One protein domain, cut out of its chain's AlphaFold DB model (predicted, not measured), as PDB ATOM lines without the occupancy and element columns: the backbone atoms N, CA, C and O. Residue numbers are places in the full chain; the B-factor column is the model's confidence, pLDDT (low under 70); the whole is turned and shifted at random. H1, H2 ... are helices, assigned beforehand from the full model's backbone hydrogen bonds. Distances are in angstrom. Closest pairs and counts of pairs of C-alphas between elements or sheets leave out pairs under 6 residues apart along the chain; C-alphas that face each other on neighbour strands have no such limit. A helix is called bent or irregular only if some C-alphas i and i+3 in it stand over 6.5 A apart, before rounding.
ATOM      1  N   PRO A 234     226.917 251.044 258.433       84.62
ATOM      2  CA  PRO A 234     226.704 252.338 257.784       84.62
ATOM      3  C   PRO A 234     225.917 253.345 258.642       84.62
ATOM      4  O   PRO A 234     226.093 254.550 258.471       84.62
ATOM      5  N   ALA A 235     225.122 252.876 259.615       87.69
ATOM      6  CA  ALA A 235     224.401 253.728 260.567       87.69
ATOM      7  C   ALA A 235     225.334 254.640 261.390       87.69
ATOM      8  O   ALA A 235     224.935 255.715 261.839       87.69
ATOM      9  N   TYR A 236     226.600 254.252 261.577       91.00
ATOM     10  CA  TYR A 236     227.593 255.119 262.214       91.00
ATOM     11  C   TYR A 236     227.875 256.357 261.359       91.00
ATOM     12  O   TYR A 236     227.856 257.470 261.879       91.00
ATOM     13  N   TRP A 237     228.065 256.194 260.047       89.06
ATOM     14  CA  TRP A 237     228.289 257.318 259.135       89.06
ATOM     15  C   TRP A 237     227.076 258.244 259.042       89.06
ATOM     16  O   TRP A 237     227.252 259.463 259.060       89.06
ATOM     17  N   THR A 238     225.856 257.697 259.010       88.25
ATOM     18  CA  THR A 238     224.635 258.523 259.016       88.25
ATOM     19  C   THR A 238     224.516 259.315 260.318       88.25
ATOM     20  O   THR A 238     224.269 260.520 260.289       88.25
ATOM     21  N   THR A 239     224.819 258.687 261.457       90.50
ATOM     22  CA  THR A 239     224.859 259.360 262.765       90.50
ATOM     23  C   THR A 239     225.932 260.447 262.814       90.50
ATOM     24  O   THR A 239     225.669 261.544 263.301       90.50
ATOM     25  N   PHE A 240     227.128 260.184 262.282       91.75
ATOM     26  CA  PHE A 240     228.210 261.167 262.246       91.75
ATOM     27  C   PHE A 240     227.874 262.360 261.344       91.75
ATOM     28  O   PHE A 240     228.152 263.495 261.716       91.75
ATOM     29  N   SER A 241     227.204 262.127 260.212       88.12
ATOM     30  CA  SER A 241     226.696 263.198 259.347       88.12
ATOM     31  C   SER A 241     225.550 263.988 259.994       88.12
ATOM     32  O   SER A 241     225.458 265.203 259.843       88.12
ATOM     33  N   CYS A 242     224.681 263.342 260.775       86.50
ATOM     34  CA  CYS A 242     223.686 264.062 261.569       86.50
ATOM     35  C   CYS A 242     224.365 264.948 262.629       86.50
ATOM     36  O   CYS A 242     224.014 266.119 262.789       86.50
ATOM     37  N   LEU A 243     225.373 264.405 263.316       88.38
ATOM     38  CA  LEU A 243     226.152 265.116 264.324       88.38
ATOM     39  C   LEU A 243     226.935 266.292 263.726       88.38
ATOM     40  O   LEU A 243     226.941 267.369 264.314       88.38
ATOM     41  N   SER A 244     227.547 266.136 262.550       87.31
ATOM     42  CA  SER A 244     228.301 267.210 261.890       87.31
ATOM     43  C   SER A 244     227.425 268.420 261.564       87.31
ATOM     44  O   SER A 244     227.873 269.551 261.725       87.31
ATOM     45  N   ASN A 245     226.153 268.219 261.207       82.38
ATOM     46  CA  ASN A 245     225.210 269.323 260.996       82.38
ATOM     47  C   ASN A 245     224.891 270.071 262.302       82.38
ATOM     48  O   ASN A 245     224.728 271.291 262.303       82.38
ATOM     49  N   LYS A 246     224.836 269.354 263.430       82.50
ATOM     50  CA  LYS A 246     224.586 269.927 264.762       82.50
ATOM     51  C   LYS A 246     225.813 270.609 265.373       82.50
ATOM     52  O   LYS A 246     225.665 271.584 266.111       82.50
ATOM     53  N   CYS A 247     227.004 270.076 265.111       81.38
ATOM     54  CA  CYS A 247     228.275 270.543 265.664       81.38
ATOM     55  C   CYS A 247     229.010 271.512 264.740       81.38
ATOM     56  O   CYS A 247     229.879 272.233 265.214       81.38
ATOM     57  N   GLY A 248     228.682 271.565 263.447       68.19
ATOM     58  CA  GLY A 248     229.483 272.285 262.457       68.19
ATOM     59  C   GLY A 248     229.511 273.802 262.638       68.19
ATOM     60  O   GLY A 248     230.342 274.465 262.031       68.19
ATOM     61  N   ALA A 249     228.656 274.373 263.493       74.94
ATOM     62  CA  ALA A 249     228.806 275.762 263.918       74.94
ATOM     63  C   ALA A 249     230.059 275.995 264.779       74.94
ATOM     64  O   ALA A 249     230.439 277.143 264.954       74.94
ATOM     65  N   GLN A 250     230.668 274.951 265.343       82.44
ATOM     66  CA  GLN A 250     231.865 275.047 266.174       82.44
ATOM     67  C   GLN A 250     233.117 274.993 265.302       82.44
ATOM     68  O   GLN A 250     233.341 274.020 264.579       82.44
ATOM     69  N   ILE A 251     233.971 276.007 265.437       85.44
ATOM     70  CA  ILE A 251     235.211 276.152 264.660       85.44
ATOM     71  C   ILE A 251     236.100 274.909 264.762       85.44
ATOM     72  O   ILE A 251     236.563 274.407 263.742       85.44
ATOM     73  N   GLN A 252     236.290 274.371 265.968       87.00
ATOM     74  CA  GLN A 252     237.214 273.258 266.208       87.00
ATOM     75  C   GLN A 252     236.786 271.981 265.474       87.00
ATOM     76  O   GLN A 252     237.632 271.200 265.036       87.00
ATOM     77  N   PHE A 253     235.477 271.783 265.290       89.94
ATOM     78  CA  PHE A 253     234.958 270.675 264.492       89.94
ATOM     79  C   PHE A 253     235.338 270.839 263.014       89.94
ATOM     80  O   PHE A 253     235.787 269.883 262.380       89.94
ATOM     81  N   ILE A 254     235.200 272.056 262.477       89.12
ATOM     82  CA  ILE A 254     235.539 272.386 261.086       89.12
ATOM     83  C   ILE A 254     237.040 272.263 260.829       89.12
ATOM     84  O   ILE A 254     237.432 271.736 259.791       89.12
ATOM     85  N   GLU A 255     237.886 272.687 261.764       88.62
ATOM     86  CA  GLU A 255     239.339 272.539 261.633       88.62
ATOM     87  C   GLU A 255     239.763 271.067 261.630       88.62
ATOM     88  O   GLU A 255     240.539 270.650 260.772       88.62
ATOM     89  N   CYS A 256     239.201 270.240 262.522       90.12
ATOM     90  CA  CYS A 256     239.469 268.797 262.526       90.12
ATOM     91  C   CYS A 256     238.998 268.124 261.227       90.12
ATOM     92  O   CYS A 256     239.696 267.265 260.679       90.12
ATOM     93  N   TRP A 257     237.840 268.536 260.703       92.06
ATOM     94  CA  TRP A 257     237.332 268.086 259.409       92.06
ATOM     95  C   TRP A 257     238.265 268.480 258.257       92.06
ATOM     96  O   TRP A 257     238.649 267.621 257.461       92.06
ATOM     97  N   ALA A 258     238.671 269.750 258.190       89.38
ATOM     98  CA  ALA A 258     239.547 270.266 257.145       89.38
ATOM     99  C   ALA A 258     240.909 269.562 257.175       89.38
ATOM    100  O   ALA A 258     241.354 269.057 256.144       89.38
ATOM    101  N   ASN A 259     241.515 269.423 258.359       88.62
ATOM    102  CA  ASN A 259     242.737 268.646 258.553       88.62
ATOM    103  C   ASN A 259     242.569 267.209 258.047       88.62
ATOM    104  O   ASN A 259     243.374 266.742 257.242       88.62
ATOM    105  N   SER A 260     241.491 266.529 258.444       88.94
ATOM    106  CA  SER A 260     241.227 265.145 258.038       88.94
ATOM    107  C   SER A 260     241.107 264.991 256.520       88.94
ATOM    108  O   SER A 260     241.671 264.052 255.951       88.94
ATOM    109  N   ILE A 261     240.418 265.917 255.844       88.38
ATOM    110  CA  ILE A 261     240.290 265.910 254.381       88.38
ATOM    111  C   ILE A 261     241.620 266.209 253.701       88.38
ATOM    112  O   ILE A 261     241.986 265.485 252.776       88.38
ATOM    113  N   LEU A 262     242.348 267.244 254.122       86.62
ATOM    114  CA  LEU A 262     243.600 267.650 253.477       86.62
ATOM    115  C   LEU A 262     244.657 266.548 253.573       86.62
ATOM    116  O   LEU A 262     245.260 266.179 252.564       86.62
ATOM    117  N   HIS A 263     244.813 265.948 254.753       83.94
ATOM    118  CA  HIS A 263     245.748 264.846 254.959       83.94
ATOM    119  C   HIS A 263     245.335 263.596 254.171       83.94
ATOM    120  O   HIS A 263     246.170 262.987 253.501       83.94
ATOM    121  N   SER A 264     244.043 263.248 254.161       83.00
ATOM    122  CA  SER A 264     243.537 262.126 253.353       83.00
ATOM    123  C   SER A 264     243.722 262.369 251.849       83.00
ATOM    124  O   SER A 264     244.098 261.455 251.118       83.00
ATOM    125  N   THR A 265     243.527 263.609 251.388       84.31
ATOM    126  CA  THR A 265     243.762 264.024 249.994       84.31
ATOM    127  C   THR A 265     245.238 263.877 249.637       84.31
ATOM    128  O   THR A 265     245.566 263.270 248.622       84.31
ATOM    129  N   SER A 266     246.137 264.362 250.500       81.50
ATOM    130  CA  SER A 266     247.584 264.218 250.322       81.50
ATOM    131  C   SER A 266     248.002 262.747 250.219       81.50
ATOM    132  O   SER A 266     248.732 262.380 249.299       81.50
ATOM    133  N   LEU A 267     247.489 261.879 251.098       79.31
ATOM    134  CA  LEU A 267     247.767 260.439 251.058       79.31
ATOM    135  C   LEU A 267     247.263 259.779 249.764       79.31
ATOM    136  O   LEU A 267     247.991 258.994 249.154       79.31
ATOM    137  N   LEU A 268     246.053 260.121 249.311       80.25
ATOM    138  CA  LEU A 268     245.499 259.618 248.050       80.25
ATOM    139  C   LEU A 268     246.323 260.074 246.839       80.25
ATOM    140  O   LEU A 268     246.633 259.261 245.970       80.25
ATOM    141  N   LEU A 269     246.719 261.348 246.793       76.25
ATOM    142  CA  LEU A 269     247.559 261.892 245.723       76.25
ATOM    143  C   LEU A 269     248.950 261.246 245.714       76.25
ATOM    144  O   LEU A 269     249.418 260.827 244.654       76.25
ATOM    145  N   LYS A 270     249.585 261.088 246.885       74.50
ATOM    146  CA  LYS A 270     250.860 260.366 247.022       74.50
ATOM    147  C   LYS A 270     250.747 258.942 246.487       74.50
ATOM    148  O   LYS A 270     251.652 258.491 245.796       74.50
ATOM    149  N   HIS A 271     249.639 258.250 246.742       71.62
ATOM    150  CA  HIS A 271     249.450 256.913 246.197       71.62
ATOM    151  C   HIS A 271     249.245 256.908 244.670       71.62
ATOM    152  O   HIS A 271     249.914 256.161 243.960       71.62
ATOM    153  N   LEU A 272     248.341 257.747 244.156       69.75
ATOM    154  CA  LEU A 272     247.971 257.765 242.735       69.75
ATOM    155  C   LEU A 272     249.109 258.221 241.818       69.75
ATOM    156  O   LEU A 272     249.240 257.714 240.706       69.75
ATOM    157  N   PHE A 273     249.928 259.173 242.273       65.69
ATOM    158  CA  PHE A 273     250.983 259.784 241.460       65.69
ATOM    159  C   PHE A 273     252.397 259.341 241.862       65.69
ATOM    160  O   PHE A 273     253.298 259.346 241.022       65.69
ATOM    161  N   GLY A 274     252.600 258.884 243.103       56.41
ATOM    162  CA  GLY A 274     253.914 258.494 243.627       56.41
ATOM    163  C   GLY A 274     254.473 257.173 243.090       56.41
ATOM    164  O   GLY A 274     255.672 256.946 243.204       56.41
ATOM    165  N   GLN A 275     253.664 256.312 242.456       46.91
ATOM    166  CA  GLN A 275     254.192 255.121 241.768       46.91
ATOM    167  C   GLN A 275     254.714 255.402 240.347       46.91
ATOM    168  O   GLN A 275     255.486 254.600 239.824       46.91
ATOM    169  N   GLN A 276     254.322 256.510 239.704       39.47
ATOM    170  CA  GLN A 276     254.712 256.799 238.313       39.47
ATOM    171  C   GLN A 276     255.746 257.912 238.161       39.47
ATOM    172  O   GLN A 276     256.402 257.990 237.122       39.47
ATOM    173  N   ASP A 291     255.005 259.430 264.789       42.12
ATOM    174  CA  ASP A 291     254.051 259.554 265.891       42.12
ATOM    175  C   ASP A 291     252.696 260.165 265.475       42.12
ATOM    176  O   ASP A 291     251.689 260.003 266.175       42.12
ATOM    177  N   ASN A 292     252.626 260.844 264.325       62.88
ATOM    178  CA  ASN A 292     251.389 261.381 263.769       62.88
ATOM    179  C   ASN A 292     250.562 260.250 263.140       62.88
ATOM    180  O   ASN A 292     251.060 259.359 262.448       62.88
ATOM    181  N   ILE A 293     249.248 260.312 263.335       65.88
ATOM    182  CA  ILE A 293     248.288 259.312 262.861       65.88
ATOM    183  C   ILE A 293     248.435 259.110 261.356       65.88
ATOM    184  O   ILE A 293     248.458 257.976 260.893       65.88
ATOM    185  N   PHE A 294     248.642 260.177 260.589       65.69
ATOM    186  CA  PHE A 294     248.814 260.067 259.143       65.69
ATOM    187  C   PHE A 294     250.147 259.413 258.714       65.69
ATOM    188  O   PHE A 294     250.199 258.818 257.637       65.69
ATOM    189  N   GLY A 295     251.183 259.421 259.565       63.44
ATOM    190  CA  GLY A 295     252.418 258.644 259.371       63.44
ATOM    191  C   GLY A 295     252.191 257.141 259.565       63.44
ATOM    192  O   GLY A 295     252.555 256.322 258.713       63.44
ATOM    193  N   GLN A 296     251.444 256.772 260.612       68.19
ATOM    194  CA  GLN A 296     250.977 255.392 260.818       68.19
ATOM    195  C   GLN A 296     250.067 254.922 259.667       68.19
ATOM    196  O   GLN A 296     250.121 253.759 259.252       68.19
ATOM    197  N   PHE A 297     249.253 255.825 259.108       70.69
ATOM    198  CA  PHE A 297     248.390 255.540 257.956       70.69
ATOM    199  C   PHE A 297     249.209 255.258 256.709       70.69
ATOM    200  O   PHE A 297     248.961 254.254 256.044       70.69
ATOM    201  N   LEU A 298     250.192 256.109 256.406       68.81
ATOM    202  CA  LEU A 298     251.080 255.913 255.267       68.81
ATOM    203  C   LEU A 298     251.782 254.553 255.363       68.81
ATOM    204  O   LEU A 298     251.741 253.777 254.412       68.81
ATOM    205  N   SER A 299     252.322 254.220 256.538       69.81
ATOM    206  CA  SER A 299     252.955 252.921 256.800       69.81
ATOM    207  C   SER A 299     251.995 251.747 256.569       69.81
ATOM    208  O   SER A 299     252.342 250.767 255.911       69.81
ATOM    209  N   THR A 300     250.752 251.862 257.042       70.94
ATOM    210  CA  THR A 300     249.722 250.824 256.869       70.94
ATOM    211  C   THR A 300     249.312 250.651 255.404       70.94
ATOM    212  O   THR A 300     249.099 249.525 254.956       70.94
ATOM    213  N   LEU A 301     249.218 251.748 254.647       71.25
ATOM    214  CA  LEU A 301     248.864 251.744 253.224       71.25
ATOM    215  C   LEU A 301     249.999 251.211 252.342       71.25
ATOM    216  O   LEU A 301     249.726 250.544 251.348       71.25
ATOM    217  N   ILE A 302     251.261 251.465 252.713       70.75
ATOM    218  CA  ILE A 302     252.433 250.874 252.048       70.75
ATOM    219  C   ILE A 302     252.432 249.352 252.229       70.75
ATOM    220  O   ILE A 302     252.678 248.619 251.273       70.75
ATOM    221  N   LEU A 303     252.133 248.874 253.441       71.94
ATOM    222  CA  LEU A 303     252.084 247.442 253.743       71.94
ATOM    223  C   LEU A 303     250.870 246.745 253.110       71.94
ATOM    224  O   LEU A 303     250.981 245.592 252.704       71.94
ATOM    225  N   ASN A 304     249.729 247.435 253.007       74.38
ATOM    226  CA  ASN A 304     248.469 246.886 252.503       74.38
ATOM    227  C   ASN A 304     247.843 247.803 251.433       74.38
ATOM    228  O   ASN A 304     246.923 248.569 251.745       74.38
ATOM    229  N   PRO A 305     248.271 247.705 250.160       71.88
ATOM    230  CA  PRO A 305     247.750 248.549 249.080       71.88
ATOM    231  C   PRO A 305     246.256 248.316 248.793       71.88
ATOM    232  O   PRO A 305     245.580 249.191 248.267       71.88
ATOM    233  N   GLU A 306     245.682 247.179 249.186       74.19
ATOM    234  CA  GLU A 306     244.241 246.931 249.024       74.19
ATOM    235  C   GLU A 306     243.368 247.897 249.850       74.19
ATOM    236  O   GLU A 306     242.223 248.153 249.492       74.19
ATOM    237  N   ARG A 307     243.910 248.523 250.906       76.25
ATOM    238  CA  ARG A 307     243.167 249.444 251.792       76.25
ATOM    239  C   ARG A 307     242.931 250.837 251.206       76.25
ATOM    240  O   ARG A 307     242.312 251.694 251.839       76.25
ATOM    241  N   ILE A 308     243.388 251.087 249.986       79.81
ATOM    242  CA  ILE A 308     243.236 252.383 249.317       79.81
ATOM    243  C   ILE A 308     241.795 252.617 248.886       79.81
ATOM    244  O   ILE A 308     241.323 253.750 248.939       79.81
ATOM    245  N   SER A 309     241.063 251.563 248.513       81.19
ATOM    246  CA  SER A 309     239.621 251.672 248.271       81.19
ATOM    247  C   SER A 309     238.890 252.125 249.532       81.19
ATOM    248  O   SER A 309     238.013 252.984 249.456       81.19
ATOM    249  N   THR A 310     239.299 251.617 250.698       83.19
ATOM    250  CA  THR A 310     238.772 252.053 251.995       83.19
ATOM    251  C   THR A 310     239.112 253.520 252.244       83.19
ATOM    252  O   THR A 310     238.215 254.293 252.569       83.19
ATOM    253  N   LEU A 311     240.352 253.954 251.988       83.44
ATOM    254  CA  LEU A 311     240.731 255.368 252.090       83.44
ATOM    255  C   LEU A 311     239.916 256.268 251.142       83.44
ATOM    256  O   LEU A 311     239.469 257.329 251.571       83.44
ATOM    257  N   LYS A 312     239.674 255.852 249.888       82.06
ATOM    258  CA  LYS A 312     238.828 256.598 248.934       82.06
ATOM    259  C   LYS A 312     237.406 256.755 249.479       82.06
ATOM    260  O   LYS A 312     236.863 257.857 249.448       82.06
ATOM    261  N   ASN A 313     236.818 255.681 250.006       84.06
ATOM    262  CA  ASN A 313     235.469 255.709 250.582       84.06
ATOM    263  C   ASN A 313     235.393 256.616 251.817       84.06
ATOM    264  O   ASN A 313     234.460 257.400 251.958       84.06
ATOM    265  N   VAL A 314     236.393 256.544 252.697       86.56
ATOM    266  CA  VAL A 314     236.495 257.398 253.889       86.56
ATOM    267  C   VAL A 314     236.639 258.859 253.498       86.56
ATOM    268  O   VAL A 314     235.917 259.701 254.023       86.56
ATOM    269  N   TRP A 315     237.527 259.159 252.549       87.69
ATOM    270  CA  TRP A 315     237.704 260.502 252.013       87.69
ATOM    271  C   TRP A 315     236.397 261.044 251.427       87.69
ATOM    272  O   TRP A 315     236.014 262.164 251.748       87.69
ATOM    273  N   LEU A 316     235.669 260.237 250.648       85.12
ATOM    274  CA  LEU A 316     234.384 260.626 250.062       85.12
ATOM    275  C   LEU A 316     233.325 260.903 251.141       85.12
ATOM    276  O   LEU A 316     232.641 261.924 251.089       85.12
ATOM    277  N   ASN A 317     233.227 260.039 252.154       86.12
ATOM    278  CA  ASN A 317     232.303 260.230 253.272       86.12
ATOM    279  C   ASN A 317     232.643 261.484 254.092       86.12
ATOM    280  O   ASN A 317     231.742 262.229 254.470       86.12
ATOM    281  N   LEU A 318     233.930 261.755 254.329       87.94
ATOM    282  CA  LEU A 318     234.384 262.977 254.998       87.94
ATOM    283  C   LEU A 318     234.116 264.225 254.153       87.94
ATOM    284  O   LEU A 318     233.676 265.241 254.688       87.94
ATOM    285  N   PHE A 319     234.324 264.149 252.840       85.88
ATOM    286  CA  PHE A 319     234.035 265.236 251.907       85.88
ATOM    287  C   PHE A 319     232.547 265.604 251.902       85.88
ATOM    288  O   PHE A 319     232.192 266.782 251.930       85.88
ATOM    289  N   ILE A 320     231.668 264.602 251.938       84.50
ATOM    290  CA  ILE A 320     230.212 264.785 251.966       84.50
ATOM    291  C   ILE A 320     229.698 265.170 253.367       84.50
ATOM    292  O   ILE A 320     228.579 265.671 253.474       84.50
ATOM    293  N   LEU A 321     230.500 265.008 254.427       83.50
ATOM    294  CA  LEU A 321     230.081 265.125 255.829       83.50
ATOM    295  C   LEU A 321     229.388 266.451 256.182       83.50
ATOM    296  O   LEU A 321     228.411 266.441 256.926       83.50
ATOM    297  N   LEU A 322     229.890 267.580 255.671       78.88
ATOM    298  CA  LEU A 322     229.310 268.919 255.888       78.88
ATOM    299  C   LEU A 322     228.302 269.325 254.800       78.88
ATOM    300  O   LEU A 322     227.725 270.412 254.837       78.88
ATOM    301  N   GLY A 323     228.088 268.459 253.809       74.31
ATOM    302  CA  GLY A 323     227.180 268.698 252.701       74.31
ATOM    303  C   GLY A 323     227.537 269.949 251.895       74.31
ATOM    304  O   GLY A 323     228.697 270.235 251.602       74.31
ATOM    305  N   ARG A 324     226.507 270.691 251.476       74.06
ATOM    306  CA  ARG A 324     226.682 271.951 250.744       74.06
ATOM    307  C   ARG A 324     226.880 273.089 251.750       74.06
ATOM    308  O   ARG A 324     225.977 273.282 252.564       74.06
ATOM    309  N   PRO A 325     227.937 273.916 251.633       72.75
ATOM    310  CA  PRO A 325     228.188 275.020 252.568       72.75
ATOM    311  C   PRO A 325     227.004 275.991 252.732       72.75
ATOM    312  O   PRO A 325     226.812 276.569 253.797       72.75
ATOM    313  N   THR A 326     226.174 276.154 251.696       69.69
ATOM    314  CA  THR A 326     224.959 276.982 251.751       69.69
ATOM    315  C   THR A 326     223.842 276.347 252.581       69.69
ATOM    316  O   THR A 326     223.279 277.010 253.447       69.69
ATOM    317  N   LYS A 327     223.566 275.051 252.376       72.94
ATOM    318  CA  LYS A 327     222.590 274.293 253.180       72.94
ATOM    319  C   LYS A 327     223.035 274.174 254.635       72.94
ATOM    320  O   LYS A 327     222.200 274.211 255.531       72.94
ATOM    321  N   PHE A 328     224.342 274.073 254.860       75.56
ATOM    322  CA  PHE A 328     224.933 274.062 256.191       75.56
ATOM    323  C   PHE A 328     224.554 275.321 256.992       75.56
ATOM    324  O   PHE A 328     224.074 275.203 258.118       75.56
ATOM    325  N   ILE A 329     224.680 276.522 256.405       76.19
ATOM    326  CA  ILE A 329     224.265 277.769 257.075       76.19
ATOM    327  C   ILE A 329     222.768 277.743 257.391       76.19
ATOM    328  O   ILE A 329     222.376 278.083 258.505       76.19
ATOM    329  N   GLU A 330     221.931 277.361 256.424       77.75
ATOM    330  CA  GLU A 330     220.475 277.320 256.604       77.75
ATOM    331  C   GLU A 330     220.080 276.398 257.766       77.75
ATOM    332  O   GLU A 330     219.285 276.786 258.621       77.75
ATOM    333  N   GLN A 331     220.688 275.213 257.841       80.00
ATOM    334  CA  GLN A 331     220.458 274.246 258.914       80.00
ATOM    335  C   GLN A 331     220.975 274.747 260.265       80.00
ATOM    336  O   GLN A 331     220.252 274.678 261.258       80.00
ATOM    337  N   ALA A 332     222.190 275.299 260.317       78.81
ATOM    338  CA  ALA A 332     222.766 275.821 261.553       78.81
ATOM    339  C   ALA A 332     221.955 277.007 262.109       78.81
ATOM    340  O   ALA A 332     221.731 277.098 263.318       78.81
ATOM    341  N   LEU A 333     221.454 277.888 261.235       81.06
ATOM    342  CA  LEU A 333     220.565 278.988 261.618       81.06
ATOM    343  C   LEU A 333     219.184 278.491 262.061       81.06
ATOM    344  O   LEU A 333     218.642 279.025 263.026       81.06
ATOM    345  N   ALA A 334     218.625 277.470 261.405       82.44
ATOM    346  CA  ALA A 334     217.361 276.859 261.820       82.44
ATOM    347  C   ALA A 334     217.469 276.222 263.217       82.44
ATOM    348  O   ALA A 334     216.619 276.471 264.072       82.44
ATOM    349  N   LEU A 335     218.555 275.488 263.483       80.19
ATOM    350  CA  LEU A 335     218.844 274.908 264.799       80.19
ATOM    351  C   LEU A 335     219.044 275.984 265.874       80.19
ATOM    352  O   LEU A 335     218.583 275.833 267.007       80.19
ATOM    353  N   LEU A 336     219.701 277.097 265.531       81.06
ATOM    354  CA  LEU A 336     219.802 278.243 266.435       81.06
ATOM    355  C   LEU A 336     218.447 278.882 266.719       81.06
ATOM    356  O   LEU A 336     218.193 279.264 267.859       81.06
ATOM    357  N   ALA A 337     217.586 279.011 265.710       79.69
ATOM    358  CA  ALA A 337     216.251 279.569 265.881       79.69
ATOM    359  C   ALA A 337     215.407 278.699 266.823       79.69
ATOM    360  O   ALA A 337     214.775 279.233 267.733       79.69
ATOM    361  N   GLU A 338     215.471 277.374 266.682       81.19
ATOM    362  CA  GLU A 338     214.792 276.427 267.574       81.19
ATOM    363  C   GLU A 338     215.277 276.552 269.027       81.19
ATOM    364  O   GLU A 338     214.477 276.613 269.961       81.19
ATOM    365  N   LYS A 339     216.594 276.668 269.231       75.38
ATOM    366  CA  LYS A 339     217.198 276.763 270.571       75.38
ATOM    367  C   LYS A 339     217.256 278.182 271.141       75.38
ATOM    368  O   LYS A 339     217.644 278.365 272.295       75.38
ATOM    369  N   SER A 340     216.838 279.189 270.376       68.81
ATOM    370  CA  SER A 340     216.914 280.604 270.764       68.81
ATOM    371  C   SER A 340     216.142 280.916 272.049       68.81
ATOM    372  O   SER A 340     216.590 281.740 272.841       68.81
ATOM    373  N   CYS A 341     215.039 280.208 272.322       64.94
ATOM    374  CA  CYS A 341     214.256 280.382 273.549       64.94
ATOM    375  C   CYS A 341     215.006 279.972 274.832       64.94
ATOM    376  O   CYS A 341     214.612 280.392 275.918       64.94
ATOM    377  N   GLN A 342     216.055 279.152 274.726       68.62
ATOM    378  CA  GLN A 342     216.824 278.629 275.863       68.62
ATOM    379  C   GLN A 342     218.165 279.354 276.062       68.62
ATOM    380  O   GLN A 342     218.857 279.119 277.053       68.62
ATOM    381  N   LEU A 343     218.551 280.224 275.124       71.44
ATOM    382  CA  LEU A 343     219.860 280.869 275.082       71.44
ATOM    383  C   LEU A 343     219.766 282.351 275.449       71.44
ATOM    384  O   LEU A 343     218.809 283.046 275.121       71.44
ATOM    385  N   SER A 344     220.806 282.858 276.114       74.94
ATOM    386  CA  SER A 344     220.940 284.297 276.353       74.94
ATOM    387  C   SER A 344     221.219 285.044 275.041       74.94
ATOM    388  O   SER A 344     221.798 284.478 274.110       74.94
ATOM    389  N   SER A 345     220.895 286.339 274.974       73.06
ATOM    390  CA  SER A 345     221.201 287.184 273.806       73.06
ATOM    391  C   SER A 345     222.690 287.171 273.437       73.06
ATOM    392  O   SER A 345     223.045 287.189 272.260       73.06
ATOM    393  N   ASN A 346     223.568 287.089 274.440       73.12
ATOM    394  CA  ASN A 346     225.015 287.027 274.239       73.12
ATOM    395  C   ASN A 346     225.442 285.677 273.646       73.12
ATOM    396  O   ASN A 346     226.281 285.645 272.750       73.12
ATOM    397  N   SER A 347     224.825 284.579 274.091       73.88
ATOM    398  CA  SER A 347     225.071 283.237 273.552       73.88
ATOM    399  C   SER A 347     224.611 283.120 272.095       73.88
ATOM    400  O   SER A 347     225.309 282.529 271.278       73.88
ATOM    401  N   ILE A 348     223.474 283.727 271.738       78.50
ATOM    402  CA  ILE A 348     222.983 283.745 270.350       78.50
ATOM    403  C   ILE A 348     223.966 284.495 269.444       78.50
ATOM    404  O   ILE A 348     224.365 283.967 268.408       78.50
ATOM    405  N   ASN A 349     224.405 285.691 269.851       77.25
ATOM    406  CA  ASN A 349     225.397 286.457 269.093       77.25
ATOM    407  C   ASN A 349     226.711 285.681 268.932       77.25
ATOM    408  O   ASN A 349     227.275 285.665 267.841       77.25
ATOM    409  N   PHE A 350     227.163 284.995 269.985       78.69
ATOM    410  CA  PHE A 350     228.337 284.127 269.925       78.69
ATOM    411  C   PHE A 350     228.198 283.053 268.836       78.69
ATOM    412  O   PHE A 350     229.069 282.944 267.975       78.69
ATOM    413  N   PHE A 351     227.091 282.309 268.810       77.69
ATOM    414  CA  PHE A 351     226.892 281.262 267.806       77.69
ATOM    415  C   PHE A 351     226.723 281.801 266.380       77.69
ATOM    416  O   PHE A 351     227.198 281.178 265.434       77.69
ATOM    417  N   VAL A 352     226.081 282.958 266.202       79.00
ATOM    418  CA  VAL A 352     225.962 283.591 264.880       79.00
ATOM    419  C   VAL A 352     227.341 283.945 264.317       79.00
ATOM    420  O   VAL A 352     227.591 283.736 263.130       79.00
ATOM    421  N   GLU A 353     228.252 284.447 265.151       77.31
ATOM    422  CA  GLU A 353     229.632 284.721 264.736       77.31
ATOM    423  C   GLU A 353     230.404 283.434 264.416       77.31
ATOM    424  O   GLU A 353     231.080 283.357 263.390       77.31
ATOM    425  N   GLN A 354     230.232 282.395 265.234       80.38
ATOM    426  CA  GLN A 354     230.829 281.077 265.015       80.38
ATOM    427  C   GLN A 354     230.378 280.441 263.686       80.38
ATOM    428  O   GLN A 354     231.210 279.924 262.944       80.38
ATOM    429  N   ILE A 355     229.098 280.561 263.310       82.50
ATOM    430  CA  ILE A 355     228.583 280.061 262.019       82.50
ATOM    431  C   ILE A 355     229.224 280.787 260.834       82.50
ATOM    432  O   ILE A 355     229.605 280.144 259.855       82.50
ATOM    433  N   LYS A 356     229.355 282.119 260.901       78.56
ATOM    434  CA  LYS A 356     229.983 282.904 259.823       78.56
ATOM    435  C   LYS A 356     231.429 282.472 259.599       78.56
ATOM    436  O   LYS A 356     231.839 282.277 258.456       78.56
ATOM    437  N   LEU A 357     232.186 282.314 260.685       79.94
ATOM    438  CA  LEU A 357     233.575 281.875 260.614       79.94
ATOM    439  C   LEU A 357     233.676 280.422 260.135       79.94
ATOM    440  O   LEU A 357     234.467 280.135 259.243       79.94
ATOM    441  N   SER A 358     232.811 279.538 260.633       83.38
ATOM    442  CA  SER A 358     232.725 278.146 260.181       83.38
ATOM    443  C   SER A 358     232.491 278.058 258.674       83.38
ATOM    444  O   SER A 358     233.197 277.328 257.989       83.38
ATOM    445  N   PHE A 359     231.585 278.870 258.117       83.69
ATOM    446  CA  PHE A 359     231.389 278.936 256.666       83.69
ATOM    447  C   PHE A 359     232.666 279.335 255.915       83.69
ATOM    448  O   PHE A 359     233.021 278.695 254.926       83.69
ATOM    449  N   PHE A 360     233.369 280.372 256.380       81.69
ATOM    450  CA  PHE A 360     234.622 280.799 255.760       81.69
ATOM    451  C   PHE A 360     235.679 279.686 255.792       81.69
ATOM    452  O   PHE A 360     236.276 279.389 254.759       81.69
ATOM    453  N   LEU A 361     235.855 279.031 256.941       83.50
ATOM    454  CA  LEU A 361     236.814 277.939 257.112       83.50
ATOM    455  C   LEU A 361     236.473 276.727 256.239       83.50
ATOM    456  O   LEU A 361     237.377 276.128 255.665       83.50
ATOM    457  N   ILE A 362     235.187 276.410 256.054       84.75
ATOM    458  CA  ILE A 362     234.754 275.352 255.129       84.75
ATOM    459  C   ILE A 362     235.194 275.675 253.698       84.75
ATOM    460  O   ILE A 362     235.824 274.848 253.039       84.75
ATOM    461  N   ILE A 363     234.891 276.882 253.207       82.38
ATOM    462  CA  ILE A 363     235.272 277.304 251.850       82.38
ATOM    463  C   ILE A 363     236.792 277.329 251.691       82.38
ATOM    464  O   ILE A 363     237.315 276.917 250.656       82.38
ATOM    465  N   PHE A 364     237.507 277.775 252.718       81.81
ATOM    466  CA  PHE A 364     238.958 277.829 252.703       81.81
ATOM    467  C   PHE A 364     239.601 276.430 252.718       81.81
ATOM    468  O   PHE A 364     240.533 276.182 251.956       81.81
ATOM    469  N   GLY A 365     239.061 275.484 253.492       83.88
ATOM    470  CA  GLY A 365     239.469 274.076 253.462       83.88
ATOM    471  C   GLY A 365     239.236 273.432 252.094       83.88
ATOM    472  O   GLY A 365     240.128 272.774 251.560       83.88
ATOM    473  N   LEU A 366     238.082 273.699 251.470       84.62
ATOM    474  CA  LEU A 366     237.792 273.255 250.101       84.62
ATOM    475  C   LEU A 366     238.767 273.855 249.084       84.62
ATOM    476  O   LEU A 366     239.233 273.142 248.198       84.62
ATOM    477  N   LYS A 367     239.105 275.142 249.222       83.38
ATOM    478  CA  LYS A 367     240.114 275.800 248.388       83.38
ATOM    479  C   LYS A 367     241.475 275.109 248.531       83.38
ATOM    480  O   LYS A 367     242.011 274.666 247.524       83.38
ATOM    481  N   LYS A 368     241.988 274.936 249.760       81.19
ATOM    482  CA  LYS A 368     243.262 274.232 250.013       81.19
ATOM    483  C   LYS A 368     243.259 272.818 249.425       81.19
ATOM    484  O   LYS A 368     244.248 272.390 248.842       81.19
ATOM    485  N   MET A 369     242.142 272.099 249.526       83.44
ATOM    486  CA  MET A 369     242.007 270.767 248.935       83.44
ATOM    487  C   MET A 369     242.121 270.813 247.406       83.44
ATOM    488  O   MET A 369     242.818 269.990 246.820       83.44
ATOM    489  N   VAL A 370     241.462 271.769 246.749       81.25
ATOM    490  CA  VAL A 370     241.553 271.962 245.293       81.25
ATOM    491  C   VAL A 370     242.974 272.347 244.874       81.25
ATOM    492  O   VAL A 370     243.502 271.776 243.922       81.25
ATOM    493  N   ASP A 371     243.612 273.251 245.611       76.38
ATOM    494  CA  ASP A 371     244.990 273.674 245.364       76.38
ATOM    495  C   ASP A 371     245.969 272.468 245.502       76.38
ATOM    496  O   ASP A 371     246.876 272.312 244.679       76.38
ATOM    497  N   LEU A 372     245.730 271.525 246.438       76.69
ATOM    498  CA  LEU A 372     246.488 270.258 246.532       76.69
ATOM    499  C   LEU A 372     246.361 269.412 245.254       76.69
ATOM    500  O   LEU A 372     247.354 268.858 244.781       76.69
ATOM    501  N   PHE A 373     245.165 269.325 244.659       72.75
ATOM    502  CA  PHE A 373     244.971 268.627 243.379       72.75
ATOM    503  C   PHE A 373     245.702 269.313 242.216       72.75
ATOM    504  O   PHE A 373     246.070 268.641 241.254       72.75
ATOM    505  N   PHE A 374     245.945 270.625 242.278       69.38
ATOM    506  CA  PHE A 374     246.740 271.345 241.272       69.38
ATOM    507  C   PHE A 374     248.261 271.227 241.482       69.38
ATOM    508  O   PHE A 374     249.047 271.588 240.587       69.38
ATOM    509  N   GLY A 375     248.674 270.638 242.609       63.19
ATOM    510  CA  GLY A 375     250.069 270.440 242.983       63.19
ATOM    511  C   GLY A 375     250.749 271.745 243.385       63.19
ATOM    512  O   GLY A 375     251.898 271.959 242.999       63.19
ATOM    513  N   ASP A 376     250.016 272.625 244.067       63.19
ATOM    514  CA  ASP A 376     250.594 273.789 244.732       63.19
ATOM    515  C   ASP A 376     251.172 273.371 246.099       63.19
ATOM    516  O   ASP A 376     250.640 272.478 246.766       63.19
ATOM    517  N   ASP A 377     252.278 273.999 246.511       58.84
ATOM    518  CA  ASP A 377     252.911 273.741 247.809       58.84
ATOM    519  C   ASP A 377     252.060 274.365 248.922       58.84
ATOM    520  O   ASP A 377     252.026 275.585 249.093       58.84
ATOM    521  N   ILE A 378     251.343 273.526 249.670       61.41
ATOM    522  CA  ILE A 378     250.412 273.960 250.719       61.41
ATOM    523  C   ILE A 378     250.804 273.328 252.043       61.41
ATOM    524  O   ILE A 378     251.050 272.123 252.127       61.41
ATOM    525  N   LEU A 379     250.788 274.143 253.097       64.44
ATOM    526  CA  LEU A 379     250.867 273.663 254.468       64.44
ATOM    527  C   LEU A 379     249.618 272.828 254.794       64.44
ATOM    528  O   LEU A 379     248.496 273.340 254.753       64.44
ATOM    529  N   LEU A 380     249.820 271.543 255.100       66.06
ATOM    530  CA  LEU A 380     248.733 270.599 255.390       66.06
ATOM    531  C   LEU A 380     248.049 270.847 256.736       66.06
ATOM    532  O   LEU A 380     246.918 270.401 256.915       66.06
ATOM    533  N   ASP A 381     248.718 271.547 257.652       68.06
ATOM    534  CA  ASP A 381     248.124 271.941 258.922       68.06
ATOM    535  C   ASP A 381     247.057 273.029 258.713       68.06
ATOM    536  O   ASP A 381     247.183 273.935 257.878       68.06
ATOM    537  N   PHE A 382     245.967 272.904 259.462       73.19
ATOM    538  CA  PHE A 382     244.797 273.765 259.386       73.19
ATOM    539  C   PHE A 382     244.464 274.281 260.787       73.19
ATOM    540  O   PHE A 382     243.629 273.710 261.486       73.19
ATOM    541  N   ASN A 383     245.125 275.375 261.169       73.75
ATOM    542  CA  ASN A 383     244.899 276.137 262.407       73.75
ATOM    543  C   ASN A 383     244.594 277.614 262.090       73.75
ATOM    544  O   ASN A 383     245.014 278.542 262.779       73.75
ATOM    545  N   GLU A 384     243.859 277.836 261.000       72.06
ATOM    546  CA  GLU A 384     243.577 279.164 260.449       72.06
ATOM    547  C   GLU A 384     242.822 280.062 261.436       72.06
ATOM    548  O   GLU A 384     242.965 281.282 261.393       72.06
ATOM    549  N   SER A 385     242.029 279.498 262.357       68.00
ATOM    550  CA  SER A 385     241.362 280.319 263.369       68.00
ATOM    551  C   SER A 385     242.349 280.957 264.356       68.00
ATOM    552  O   SER A 385     242.166 282.120 264.727       68.00
ATOM    553  N   GLU A 386     243.417 280.247 264.738       67.50
ATOM    554  CA  GLU A 386     244.471 280.749 265.627       67.50
ATOM    555  C   GLU A 386     245.350 281.788 264.911       67.50
ATOM    556  O   GLU A 386     245.699 282.820 265.496       67.50
ATOM    557  N   GLU A 387     245.648 281.574 263.626       64.62
ATOM    558  CA  GLU A 387     246.375 282.537 262.790       64.62
ATOM    559  C   GLU A 387     245.580 283.835 262.600       64.62
ATOM    560  O   GLU A 387     246.095 284.927 262.852       64.62
ATOM    561  N   LEU A 388     244.293 283.733 262.247       64.19
ATOM    562  CA  LEU A 388     243.395 284.886 262.121       64.19
ATOM    563  C   LEU A 388     243.264 285.652 263.445       64.19
ATOM    564  O   LEU A 388     243.237 286.886 263.452       64.19
ATOM    565  N   HIS A 389     243.218 284.940 264.572       59.53
ATOM    566  CA  HIS A 389     243.207 285.547 265.900       59.53
ATOM    567  C   HIS A 389     244.532 286.251 266.234       59.53
ATOM    568  O   HIS A 389     244.539 287.331 266.826       59.53
ATOM    569  N   SER A 390     245.665 285.671 265.852       60.75
ATOM    570  CA  SER A 390     246.987 286.263 266.084       60.75
ATOM    571  C   SER A 390     247.173 287.536 265.257       60.75
ATOM    572  O   SER A 390     247.524 288.579 265.806       60.75
ATOM    573  N   LEU A 391     246.796 287.497 263.975       63.69
ATOM    574  CA  LEU A 391     246.772 288.666 263.089       63.69
ATOM    575  C   LEU A 391     245.865 289.782 263.631       63.69
ATOM    576  O   LEU A 391     246.178 290.967 263.497       63.69
ATOM    577  N   TRP A 392     244.754 289.428 264.284       57.31
ATOM    578  CA  TRP A 392     243.909 290.401 264.975       57.31
ATOM    579  C   TRP A 392     244.610 291.069 266.150       57.31
ATOM    580  O   TRP A 392     244.573 292.295 266.258       57.31
ATOM    581  N   LEU A 393     245.217 290.279 267.041       55.53
ATOM    582  CA  LEU A 393     245.925 290.801 268.208       55.53
ATOM    583  C   LEU A 393     247.045 291.744 267.771       55.53
ATOM    584  O   LEU A 393     247.181 292.834 268.323       55.53
ATOM    585  N   GLU A 394     247.788 291.370 266.732       60.62
ATOM    586  CA  GLU A 394     248.821 292.214 266.138       60.62
ATOM    587  C   GLU A 394     248.237 293.514 265.568       60.62
ATOM    588  O   GLU A 394     248.715 294.601 265.899       60.62
ATOM    589  N   ALA A 395     247.149 293.443 264.795       57.22
ATOM    590  CA  ALA A 395     246.479 294.627 264.257       57.22
ATOM    591  C   ALA A 395     245.905 295.541 265.361       57.22
ATOM    592  O   ALA A 395     245.962 296.769 265.251       57.22
ATOM    593  N   ALA A 396     245.373 294.974 266.445       55.03
ATOM    594  CA  ALA A 396     244.859 295.719 267.592       55.03
ATOM    595  C   ALA A 396     245.988 296.414 268.372       55.03
ATOM    596  O   ALA A 396     245.857 297.582 268.741       55.03
ATOM    597  N   LEU A 397     247.122 295.737 268.574       58.69
ATOM    598  CA  LEU A 397     248.311 296.313 269.206       58.69
ATOM    599  C   LEU A 397     248.907 297.451 268.366       58.69
ATOM    600  O   LEU A 397     249.266 298.493 268.919       58.69
ATOM    601  N   VAL A 398     248.955 297.296 267.040       58.91
ATOM    602  CA  VAL A 398     249.430 298.337 266.112       58.91
ATOM    603  C   VAL A 398     248.515 299.564 266.138       58.91
ATOM    604  O   VAL A 398     249.014 300.684 266.260       58.91
ATOM    605  N   ASN A 399     247.192 299.369 266.116       52.03
ATOM    606  CA  ASN A 399     246.217 300.461 266.199       52.03
ATOM    607  C   ASN A 399     246.275 301.201 267.550       52.03
ATOM    608  O   ASN A 399     246.185 302.431 267.601       52.03
ATOM    609  N   ASN A 400     246.500 300.481 268.650       49.94
ATOM    610  CA  ASN A 400     246.671 301.090 269.970       49.94
ATOM    611  C   ASN A 400     248.004 301.856 270.084       49.94
ATOM    612  O   ASN A 400     248.043 302.944 270.659       49.94
ATOM    613  N   SER A 476     249.183 265.940 233.022       40.81
ATOM    614  CA  SER A 476     248.357 266.990 232.421       40.81
ATOM    615  C   SER A 476     247.274 267.424 233.409       40.81
ATOM    616  O   SER A 476     246.597 266.578 233.991       40.81
ATOM    617  N   SER A 477     247.117 268.727 233.637       41.81
ATOM    618  CA  SER A 477     246.095 269.275 234.539       41.81
ATOM    619  C   SER A 477     244.687 268.755 234.223       41.81
ATOM    620  O   SER A 477     243.842 268.673 235.105       41.81
ATOM    621  N   THR A 478     244.458 268.319 232.982       40.19
ATOM    622  CA  THR A 478     243.275 267.590 232.524       40.19
ATOM    623  C   THR A 478     243.046 266.259 233.243       40.19
ATOM    624  O   THR A 478     241.909 265.960 233.561       40.19
ATOM    625  N   THR A 479     244.072 265.465 233.558       50.78
ATOM    626  CA  THR A 479     243.916 264.173 234.266       50.78
ATOM    627  C   THR A 479     243.570 264.342 235.745       50.78
ATOM    628  O   THR A 479     242.740 263.603 236.256       50.78
ATOM    629  N   LEU A 480     244.162 265.334 236.417       47.41
ATOM    630  CA  LEU A 480     243.873 265.655 237.820       47.41
ATOM    631  C   LEU A 480     242.497 266.302 237.981       47.41
ATOM    632  O   LEU A 480     241.740 265.906 238.860       47.41
ATOM    633  N   LEU A 481     242.144 267.235 237.090       50.97
ATOM    634  CA  LEU A 481     240.809 267.824 237.048       50.97
ATOM    635  C   LEU A 481     239.756 266.771 236.700       50.97
ATOM    636  O   LEU A 481     238.717 266.757 237.339       50.97
ATOM    637  N   ASN A 482     240.012 265.875 235.741       54.19
ATOM    638  CA  ASN A 482     239.079 264.793 235.420       54.19
ATOM    639  C   ASN A 482     238.919 263.826 236.592       54.19
ATOM    640  O   ASN A 482     237.801 263.450 236.879       54.19
ATOM    641  N   LEU A 483     239.987 263.482 237.313       55.38
ATOM    642  CA  LEU A 483     239.908 262.595 238.478       55.38
ATOM    643  C   LEU A 483     239.199 263.262 239.668       55.38
ATOM    644  O   LEU A 483     238.373 262.633 240.321       55.38
ATOM    645  N   PHE A 484     239.457 264.552 239.907       56.50
ATOM    646  CA  PHE A 484     238.705 265.358 240.869       56.50
ATOM    647  C   PHE A 484     237.232 265.476 240.473       56.50
ATOM    648  O   PHE A 484     236.359 265.297 241.314       56.50
ATOM    649  N   LEU A 485     236.944 265.748 239.198       60.69
ATOM    650  CA  LEU A 485     235.588 265.823 238.671       60.69
ATOM    651  C   LEU A 485     234.897 264.465 238.738       60.69
ATOM    652  O   LEU A 485     233.759 264.440 239.164       60.69
ATOM    653  N   ASP A 486     235.561 263.360 238.413       58.25
ATOM    654  CA  ASP A 486     235.027 262.000 238.528       58.25
ATOM    655  C   ASP A 486     234.693 261.682 239.987       58.25
ATOM    656  O   ASP A 486     233.627 261.155 240.277       58.25
ATOM    657  N   TRP A 487     235.548 262.070 240.934       58.69
ATOM    658  CA  TRP A 487     235.282 261.889 242.363       58.69
ATOM    659  C   TRP A 487     234.186 262.816 242.886       58.69
ATOM    660  O   TRP A 487     233.408 262.426 243.755       58.69
ATOM    661  N   LEU A 488     234.095 264.031 242.352       58.59
ATOM    662  CA  LEU A 488     233.034 264.980 242.664       58.59
ATOM    663  C   LEU A 488     231.708 264.556 242.018       58.59
ATOM    664  O   LEU A 488     230.660 264.760 242.621       58.59
ATOM    665  N   PHE A 489     231.740 263.920 240.845       54.94
ATOM    666  CA  PHE A 489     230.600 263.288 240.187       54.94
ATOM    667  C   PHE A 489     230.153 262.048 240.960       54.94
ATOM    668  O   PHE A 489     228.966 261.947 241.245       54.94
ATOM    669  N   ASP A 490     231.070 261.175 241.384       49.34
ATOM    670  CA  ASP A 490     230.786 260.052 242.287       49.34
ATOM    671  C   ASP A 490     230.116 260.576 243.572       49.34
ATOM    672  O   ASP A 490     229.042 260.113 243.957       49.34
ATOM    673  N   ALA A 491     230.688 261.609 244.203       50.00
ATOM    674  CA  ALA A 491     230.139 262.226 245.411       50.00
ATOM    675  C   ALA A 491     228.775 262.900 245.176       50.00
ATOM    676  O   ALA A 491     227.878 262.821 246.020       50.00
ATOM    677  N   ALA A 492     228.590 263.545 244.022       43.28
ATOM    678  CA  ALA A 492     227.325 264.149 243.631       43.28
ATOM    679  C   ALA A 492     226.254 263.084 243.368       43.28
ATOM    680  O   ALA A 492     225.121 263.273 243.797       43.28
ATOM    681  N   ILE A 493     226.593 261.959 242.734       44.59
ATOM    682  CA  ILE A 493     225.683 260.825 242.519       44.59
ATOM    683  C   ILE A 493     225.282 260.211 243.864       44.59
ATOM    684  O   ILE A 493     224.092 260.009 244.101       44.59
ATOM    685  N   PHE A 494     226.234 260.012 244.784       46.19
ATOM    686  CA  PHE A 494     225.946 259.559 246.150       46.19
ATOM    687  C   PHE A 494     224.970 260.500 246.883       46.19
ATOM    688  O   PHE A 494     224.018 260.037 247.509       46.19
ATOM    689  N   GLN A 495     225.129 261.825 246.762       44.84
ATOM    690  CA  GLN A 495     224.168 262.785 247.328       44.84
ATOM    691  C   GLN A 495     222.818 262.819 246.585       44.84
ATOM    692  O   GLN A 495     221.773 263.012 247.210       44.84
ATOM    693  N   ILE A 496     222.802 262.671 245.259       40.53
ATOM    694  CA  ILE A 496     221.572 262.683 244.449       40.53
ATOM    695  C   ILE A 496     220.703 261.465 244.778       40.53
ATOM    696  O   ILE A 496     219.489 261.609 244.933       40.53
TER     697      ILE A 496
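Overview. This is residues 234 to 276, 291 to 400 and 476 to 496 of the 509 residues of the protein "Hypothetical protein" of Meloidogyne enterolobii (UniProt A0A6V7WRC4). Two long helices, H2 and H6, lie side by side and run the same way as the core, and H6 reaches beyond H2 at one end, where H5 folds back along it as a hairpin. H4 packs on H2, H8 slopes from the last residues of H6 to the last part of H4, and residues 386 to 400 of H7 stick out as an arm. The printed part has 174 residues with eight named helices, H1 to H8 in chain order, and no named strand; the class is all helix. It is only just compact, close to loose, with a radius of gyration of the C-alphas of 18.4 A and spans of 56 by 45 by 34 A.

Arrangement. The hub is H6, residues 345 to 374, touching three helices. It touches H2, residues 251 to 274, at a shallow tilt of 7 degrees, the same way; the closest C-alphas, of Ala 258 and Gly 365, are 5.3 A apart. H5, residues 325 to 342, forms a helical hairpin with H6, at a shallow tilt of 17 degrees, with C-alphas 325 and 359 closest at 6.5 A. H8, residues 477 to 496, touches residues 373 to 374 of H6 alone, closest at C-alphas 373 and 480, 6.4 A. H4, residues 305 to 320, touches residues 257 to 268 of H2 alone, closest at C-alphas 264 and 315, 6.2 A; their tilt of 36 degrees is only just steep. H8 also touches H4, with C-alphas 316 and 491 closest at 6.5 A. H1, residues 234 to 247, touches H5 with residues 245 to 246 alone, closest at C-alphas 245 and 328, 6.8 A. H3, residues 293 to 303, touches no helix but is near H2 and H4; H7, residues 384 to 400, touches no helix but is near H2 and H6. Every O i to N i+4 pair is within hydrogen-bond range in H1, H2, H3, H6, H7 and H8; H4 has 10 of 12 and H5 12 of 14.

Along the chain. H6 is 44.3 A long, from C-alpha 345 at (221.201, 287.184, 273.806) to C-alpha 374 at (246.740, 271.345, 241.272). H2 measures 33.2 A, H8 27.3 A, H5 26.2 A, H4 and H7 24.1 A each, H1 19.9 A and H3 15.4 A. H5 is irregular, with C-alphas 338 and 341 7.2 A apart, and H4 only just, with C-alphas 306 and 309 6.7 A apart. H8 ends at C-alpha 496, (221.572, 262.683, 244.449).

Size, cuts and confidence. The C-alphas of Gln 276 and Cys 341, 58.6 A apart, are the farthest. Residues 277 to 290 and 401 to 475 are not printed, with gaps of 27.7 A and 50.8 A between C-alphas. Of the links printed whole, H6 to H7 is short and the others are tight. Mean pLDDT of the printed part is 72.6; 63 residues are under 70, among them 385 to 400 and 476 to 496.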